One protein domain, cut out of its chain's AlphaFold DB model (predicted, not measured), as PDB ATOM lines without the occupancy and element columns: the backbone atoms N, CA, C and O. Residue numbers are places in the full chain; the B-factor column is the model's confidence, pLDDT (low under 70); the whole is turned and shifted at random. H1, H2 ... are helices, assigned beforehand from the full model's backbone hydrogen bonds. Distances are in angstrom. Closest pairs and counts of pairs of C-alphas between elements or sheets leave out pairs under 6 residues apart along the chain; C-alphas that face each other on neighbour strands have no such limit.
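Overview. This is residues 88 to 141 of the 141 residues of an uncharacterized protein of Xenorhabdus cabanillasii JM26 (UniProt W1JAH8). Little of this domain is regular structure: two short helices, H1 and H2, touch at a steep slant, and a long winding link, residues 94 to 120, joins them. Residues 97 to 103 of that link stick out as an open loop, and residues 132 to 141 trail on after H2. The printed part has 54 residues, H1 then H2, with no named strand; it is all helix by class, though helices hold only 17 residues. It is compact, radius of gyration of the C-alphas 11.2 A, spanning 33 by 26 by 19 A.

Arrangement. Start at H1, residues 88 to 93, and look across to H2, residues 121 to 131. They touch, and their closest C-alphas, those of Phe 92 and Tyr 125, are 6.7 A apart. They run opposite ways at a steep tilt of 51 degrees. In both helices every O i to N i+4 pair is within hydrogen-bond range.

Along the chain. Find C-alpha 88 at (-11.710, -2.958, 6.363); from there H1 runs 8.5 A to C-alpha 93. H2 runs 15.3 A from C-alpha 121 at (-20.166, 8.283, 8.657) to C-alpha 131 at (-12.048, 3.437, -3.327).

Size, cuts and confidence. The C-alphas farthest apart, Glu 101 and Asn 133, are 32.7 A apart. The link from H1 to H2 is long, 27 residues, and the printed part has no cut. Look at residues 140 to 141, the chain's end, for pLDDT under 70.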
ATOM      1  N   SER A  88     -11.590  -4.221   7.092       81.06
ATOM      2  CA  SER A  88     -11.710  -2.958   6.363       81.06
ATOM      3  C   SER A  88     -12.402  -1.850   7.152       81.06
ATOM      4  O   SER A  88     -12.200  -0.673   6.860       81.06
ATOM      5  N   PHE A  89     -13.222  -2.198   8.146       82.25
ATOM      6  CA  PHE A  89     -13.845  -1.214   9.021       82.25
ATOM      7  C   PHE A  89     -12.862  -0.709  10.076       82.25
ATOM      8  O   PHE A  89     -12.793   0.492  10.320       82.25
ATOM      9  N   MET A  90     -12.065  -1.599  10.672       79.94
ATOM     10  CA  MET A  90     -10.996  -1.199  11.597       79.94
ATOM     11  C   MET A  90      -9.933  -0.339  10.912       79.94
ATOM     12  O   MET A  90      -9.441   0.615  11.512       79.94
ATOM     13  N   ASP A  91      -9.598  -0.671   9.669       85.50
ATOM     14  CA  ASP A  91      -8.700   0.115   8.827       85.50
ATOM     15  C   ASP A  91      -9.286   1.499   8.517       85.50
ATOM     16  O   ASP A  91      -8.666   2.517   8.818       85.50
ATOM     17  N   PHE A  92     -10.545   1.554   8.063       88.56
ATOM     18  CA  PHE A  92     -11.275   2.809   7.869       88.56
ATOM     19  C   PHE A  92     -11.289   3.688   9.132       88.56
ATOM     20  O   PHE A  92     -11.017   4.886   9.056       88.56
ATOM     21  N   CYS A  93     -11.547   3.099  10.303       86.62
ATOM     22  CA  CYS A  93     -11.529   3.815  11.577       86.62
ATOM     23  C   CYS A  93     -10.159   4.419  11.919       86.62
ATOM     24  O   CYS A  93     -10.103   5.398  12.658       86.62
ATOM     25  N   GLY A  94      -9.065   3.879  11.372       84.62
ATOM     26  CA  GLY A  94      -7.718   4.433  11.525       84.62
ATOM     27  C   GLY A  94      -7.527   5.808  10.876       84.62
ATOM     28  O   GLY A  94      -6.632   6.540  11.287       84.62
ATOM     29  N   TYR A  95      -8.378   6.186   9.918       89.38
ATOM     30  CA  TYR A  95      -8.343   7.496   9.251       89.38
ATOM     31  C   TYR A  95      -9.180   8.568   9.962       89.38
ATOM     32  O   TYR A  95      -9.257   9.707   9.495       89.38
ATOM     33  N   LEU A  96      -9.845   8.213  11.061       89.94
ATOM     34  CA  LEU A  96     -10.716   9.115  11.803       89.94
ATOM     35  C   LEU A  96      -9.963   9.768  12.953       89.94
ATOM     36  O   LEU A  96      -9.138   9.147  13.621       89.94
ATOM     37  N   ILE A  97     -10.333  11.011  13.235       89.94
ATOM     38  CA  ILE A  97      -9.917  11.731  14.433       89.94
ATOM     39  C   ILE A  97     -11.169  11.940  15.281       89.94
ATOM     40  O   ILE A  97     -12.212  12.339  14.761       89.94
ATOM     41  N   ALA A  98     -11.078  11.627  16.571       88.94
ATOM     42  CA  ALA A  98     -12.169  11.867  17.503       88.94
ATOM     43  C   ALA A  98     -12.267  13.367  17.820       88.94
ATOM     44  O   ALA A  98     -11.248  14.005  18.079       88.94
ATOM     45  N   SER A  99     -13.487  13.905  17.790       90.50
ATOM     46  CA  SER A  99     -13.793  15.218  18.365       90.50
ATOM     47  C   SER A  99     -14.108  15.051  19.849       90.50
ATOM     48  O   SER A  99     -14.712  14.048  20.242       90.50
ATOM     49  N   ASP A 100     -13.717  16.033  20.658       89.75
ATOM     50  CA  ASP A 100     -14.091  16.112  22.074       89.75
ATOM     51  C   ASP A 100     -15.565  16.535  22.254       89.75
ATOM     52  O   ASP A 100     -16.144  16.357  23.329       89.75
ATOM     53  N   GLU A 101     -16.193  17.054  21.194       92.44
ATOM     54  CA  GLU A 101     -17.595  17.463  21.155       92.44
ATOM     55  C   GLU A 101     -18.449  16.522  20.283       92.44
ATOM     56  O   GLU A 101     -17.965  15.764  19.441       92.44
ATOM     57  N   ALA A 102     -19.773  16.567  20.470       84.50
ATOM     58  CA  ALA A 102     -20.734  15.799  19.671       84.50
ATOM     59  C   ALA A 102     -21.065  16.491  18.328       84.50
ATOM     60  O   ALA A 102     -22.225  16.537  17.914       84.50
ATOM     61  N   ASP A 103     -20.054  17.052  17.666       89.62
ATOM     62  CA  ASP A 103     -20.151  17.890  16.462       89.62
ATOM     63  C   ASP A 103     -19.566  17.225  15.199       89.62
ATOM     64  O   ASP A 103     -19.499  17.830  14.127       89.62
ATOM     65  N   GLY A 104     -19.161  15.959  15.316       91.69
ATOM     66  CA  GLY A 104     -18.619  15.164  14.222       91.69
ATOM     67  C   GLY A 104     -19.661  14.690  13.197       91.69
ATOM     68  O   GLY A 104     -20.733  15.259  12.992       91.69
ATOM     69  N   MET A 105     -19.331  13.598  12.509       94.38
ATOM     70  CA  MET A 105     -20.190  13.026  11.471       94.38
ATOM     71  C   MET A 105     -21.466  12.403  12.057       94.38
ATOM     72  O   MET A 105     -21.433  11.724  13.081       94.38
ATOM     73  N   LEU A 106     -22.587  12.535  11.347       92.88
ATOM     74  CA  LEU A 106     -23.815  11.795  11.656       92.88
ATOM     75  C   LEU A 106     -23.653  10.327  11.246       92.88
ATOM     76  O   LEU A 106     -23.010  10.055  10.240       92.88
ATOM     77  N   ILE A 107     -24.287   9.376  11.939       92.00
ATOM     78  CA  ILE A 107     -24.178   7.943  11.590       92.00
ATOM     79  C   ILE A 107     -24.609   7.680  10.136       92.00
ATOM     80  O   ILE A 107     -23.828   7.160   9.337       92.00
ATOM     81  N   GLY A 108     -25.813   8.130   9.767       91.38
ATOM     82  CA  GLY A 108     -26.399   7.897   8.446       91.38
ATOM     83  C   GLY A 108     -26.714   6.422   8.163       91.38
ATOM     84  O   GLY A 108     -26.539   5.563   9.019       91.38
ATOM     85  N   ASN A 109     -27.199   6.128   6.959       90.06
ATOM     86  CA  ASN A 109     -27.470   4.770   6.477       90.06
ATOM     87  C   ASN A 109     -27.425   4.749   4.938       90.06
ATOM     88  O   ASN A 109     -27.159   5.776   4.318       90.06
ATOM     89  N   ALA A 110     -27.658   3.592   4.312       85.88
ATOM     90  CA  ALA A 110     -27.549   3.444   2.857       85.88
ATOM     91  C   ALA A 110     -28.664   4.151   2.058       85.88
ATOM     92  O   ALA A 110     -28.514   4.357   0.854       85.88
ATOM     93  N   GLU A 111     -29.778   4.488   2.706       88.69
ATOM     94  CA  GLU A 111     -30.990   5.014   2.065       88.69
ATOM     95  C   GLU A 111     -30.992   6.545   1.969       88.69
ATOM     96  O   GLU A 111     -31.726   7.121   1.165       88.69
ATOM     97  N   ILE A 112     -30.166   7.226   2.771       90.69
ATOM     98  CA  ILE A 112     -30.113   8.688   2.807       90.69
ATOM     99  C   ILE A 112     -29.559   9.241   1.489       90.69
ATOM    100  O   ILE A 112     -28.420   8.986   1.098       90.69
ATOM    101  N   MET A 113     -30.360  10.093   0.847       89.88
ATOM    102  CA  MET A 113     -29.999  10.814  -0.371       89.88
ATOM    103  C   MET A 113     -30.157  12.333  -0.179       89.88
ATOM    104  O   MET A 113     -31.094  12.767   0.492       89.88
ATOM    105  N   PRO A 114     -29.273  13.162  -0.768       93.19
ATOM    106  CA  PRO A 114     -28.148  12.774  -1.617       93.19
ATOM    107  C   PRO A 114     -26.973  12.176  -0.828       93.19
ATOM    108  O   PRO A 114     -26.758  12.474   0.348       93.19
ATOM    109  N   PHE A 115     -26.169  11.359  -1.512       93.75
ATOM    110  CA  PHE A 115     -24.947  10.789  -0.953       93.75
ATOM    111  C   PHE A 115     -23.964  11.891  -0.513       93.75
ATOM    112  O   PHE A 115     -23.411  12.607  -1.345       93.75
ATOM    113  N   ASN A 116     -23.727  12.021   0.797       95.94
ATOM    114  CA  ASN A 116     -22.783  12.988   1.365       95.94
ATOM    115  C   ASN A 116     -21.761  12.349   2.345       95.94
ATOM    116  O   ASN A 116     -22.037  12.264   3.544       95.94
ATOM    117  N   PRO A 117     -20.563  11.945   1.873       94.31
ATOM    118  CA  PRO A 117     -19.543  11.281   2.689       94.31
ATOM    119  C   PRO A 117     -18.804  12.215   3.655       94.31
ATOM    120  O   PRO A 117     -18.060  11.730   4.488       94.31
ATOM    121  N   ARG A 118     -18.985  13.541   3.584       93.88
ATOM    122  CA  ARG A 118     -18.422  14.463   4.593       93.88
ATOM    123  C   ARG A 118     -19.350  14.652   5.791       93.88
ATOM    124  O   ARG A 118     -18.891  15.021   6.861       93.88
ATOM    125  N   LYS A 119     -20.651  14.406   5.602       94.50
ATOM    126  CA  LYS A 119     -21.686  14.573   6.630       94.50
ATOM    127  C   LYS A 119     -22.038  13.265   7.335       94.50
ATOM    128  O   LYS A 119     -22.282  13.282   8.537       94.50
ATOM    129  N   TYR A 120     -22.088  12.158   6.591       95.38
ATOM    130  CA  TYR A 120     -22.537  10.864   7.105       95.38
ATOM    131  C   TYR A 120     -21.391   9.852   7.172       95.38
ATOM    132  O   TYR A 120     -20.751   9.555   6.163       95.38
ATOM    133  N   PHE A 121     -21.178   9.285   8.353       93.94
ATOM    134  CA  PHE A 121     -20.166   8.283   8.657       93.94
ATOM    135  C   PHE A 121     -20.303   7.040   7.773       93.94
ATOM    136  O   PHE A 121     -19.336   6.612   7.141       93.94
ATOM    137  N   TYR A 122     -21.525   6.513   7.642       93.00
ATOM    138  CA  TYR A 122     -21.797   5.362   6.782       93.00
ATOM    139  C   TYR A 122     -21.449   5.640   5.313       93.00
ATOM    140  O   TYR A 122     -20.927   4.777   4.611       93.00
ATOM    141  N   HIS A 123     -21.676   6.870   4.845       94.88
ATOM    142  CA  HIS A 123     -21.332   7.259   3.480       94.88
ATOM    143  C   HIS A 123     -19.818   7.374   3.286       94.88
ATOM    144  O   HIS A 123     -19.316   6.962   2.241       94.88
ATOM    145  N   ALA A 124     -19.083   7.901   4.273       94.75
ATOM    146  CA  ALA A 124     -17.620   7.912   4.248       94.75
ATOM    147  C   ALA A 124     -17.053   6.492   4.178       94.75
ATOM    148  O   ALA A 124     -16.216   6.216   3.320       94.75
ATOM    149  N   TYR A 125     -17.567   5.578   5.006       92.31
ATOM    150  CA  TYR A 125     -17.174   4.170   4.966       92.31
ATOM    151  C   TYR A 125     -17.500   3.523   3.612       92.31
ATOM    152  O   TYR A 125     -16.679   2.818   3.031       92.31
ATOM    153  N   PHE A 126     -18.672   3.803   3.044       91.06
ATOM    154  CA  PHE A 126     -19.042   3.273   1.734       91.06
ATOM    155  C   PHE A 126     -18.155   3.820   0.601       91.06
ATOM    156  O   PHE A 126     -17.771   3.072  -0.301       91.06
ATOM    157  N   ALA A 127     -17.782   5.105   0.651       92.56
ATOM    158  CA  ALA A 127     -16.806   5.692  -0.269       92.56
ATOM    159  C   ALA A 127     -15.419   5.052  -0.108       92.56
ATOM    160  O   ALA A 127     -14.780   4.741  -1.113       92.56
ATOM    161  N   TYR A 128     -14.989   4.809   1.131       92.12
ATOM    162  CA  TYR A 128     -13.740   4.119   1.449       92.12
ATOM    163  C   TYR A 128     -13.688   2.717   0.833       92.12
ATOM    164  O   TYR A 128     -12.733   2.377   0.133       92.12
ATOM    165  N   MET A 129     -14.743   1.923   1.034       90.06
ATOM    166  CA  MET A 129     -14.853   0.570   0.483       90.06
ATOM    167  C   MET A 129     -14.774   0.579  -1.047       90.06
ATOM    168  O   MET A 129     -13.990  -0.172  -1.626       90.06
ATOM    169  N   LYS A 130     -15.513   1.485  -1.705       88.50
ATOM    170  CA  LYS A 130     -15.454   1.656  -3.165       88.50
ATOM    171  C   LYS A 130     -14.061   2.048  -3.656       88.50
ATOM    172  O   LYS A 130     -13.600   1.491  -4.645       88.50
ATOM    173  N   GLY A 131     -13.397   2.982  -2.973       87.62
ATOM    174  CA  GLY A 131     -12.048   3.437  -3.327       87.62
ATOM    175  C   GLY A 131     -10.983   2.342  -3.221       87.62
ATOM    176  O   GLY A 131     -10.010   2.373  -3.967       87.62
ATOM    177  N   ASN A 132     -11.196   1.349  -2.353       84.69
ATOM    178  CA  ASN A 132     -10.284   0.223  -2.126       84.69
ATOM    179  C   ASN A 132     -10.710  -1.079  -2.835       84.69
ATOM    180  O   ASN A 132     -10.145  -2.134  -2.560       84.69
ATOM    181  N   ASN A 133     -11.689  -1.028  -3.750       83.44
ATOM    182  CA  ASN A 133     -12.237  -2.199  -4.456       83.44
ATOM    183  C   ASN A 133     -12.780  -3.301  -3.521       83.44
ATOM    184  O   ASN A 133     -12.680  -4.491  -3.822       83.44
ATOM    185  N   LEU A 134     -13.364  -2.909  -2.388       79.69
ATOM    186  CA  LEU A 134     -13.977  -3.817  -1.420       79.69
ATOM    187  C   LEU A 134     -15.501  -3.855  -1.620       79.69
ATOM    188  O   LEU A 134     -16.154  -2.816  -1.709       79.69
ATOM    189  N   ASP A 135     -16.087  -5.053  -1.664       72.81
ATOM    190  CA  ASP A 135     -17.455  -5.299  -2.155       72.81
ATOM    191  C   ASP A 135     -18.476  -5.687  -1.067       72.81
ATOM    192  O   ASP A 135     -19.670  -5.811  -1.346       72.81
ATOM    193  N   LYS A 136     -18.037  -5.847   0.187       74.25
ATOM    194  CA  LYS A 136     -18.879  -6.293   1.316       74.25
ATOM    195  C   LYS A 136     -18.884  -5.279   2.465       74.25
ATOM    196  O   LYS A 136     -18.237  -5.524   3.485       74.25
ATOM    197  N   PRO A 137     -19.580  -4.136   2.324       70.19
ATOM    198  CA  PRO A 137     -19.726  -3.185   3.419       70.19
ATOM    199  C   PRO A 137     -20.539  -3.794   4.566       70.19
ATOM    200  O   PRO A 137     -21.491  -4.548   4.353       70.19
ATOM    201  N   ILE A 138     -20.170  -3.440   5.798       74.06
ATOM    202  CA  ILE A 138     -21.013  -3.665   6.976       74.06
ATOM    203  C   ILE A 138     -22.357  -2.968   6.752       74.06
ATOM    204  O   ILE A 138     -22.378  -1.809   6.359       74.06
ATOM    205  N   SER A 139     -23.464  -3.665   7.008       70.69
ATOM    206  CA  SER A 139     -24.809  -3.088   6.941       70.69
ATOM    207  C   SER A 139     -25.157  -2.432   8.272       70.69
ATOM    208  O   SER A 139     -25.067  -3.083   9.314       70.69
ATOM    209  N   VAL A 140     -25.598  -1.177   8.231       61.50
ATOM    210  CA  VAL A 140     -26.226  -0.494   9.369       61.50
ATOM    211  C   VAL A 140     -27.719  -0.424   9.057       61.50
ATOM    212  O   VAL A 140     -28.143   0.408   8.258       61.50
ATOM    213  N   THR A 141     -28.476  -1.385   9.587       51.22
ATOM    214  CA  THR A 141     -29.951  -1.353   9.641       51.22
ATOM    215  C   THR A 141     -30.413  -0.560  10.843       51.22
ATOM    216  O   THR A 141     -29.829  -0.803  11.925       51.22
TER     217      THR A 141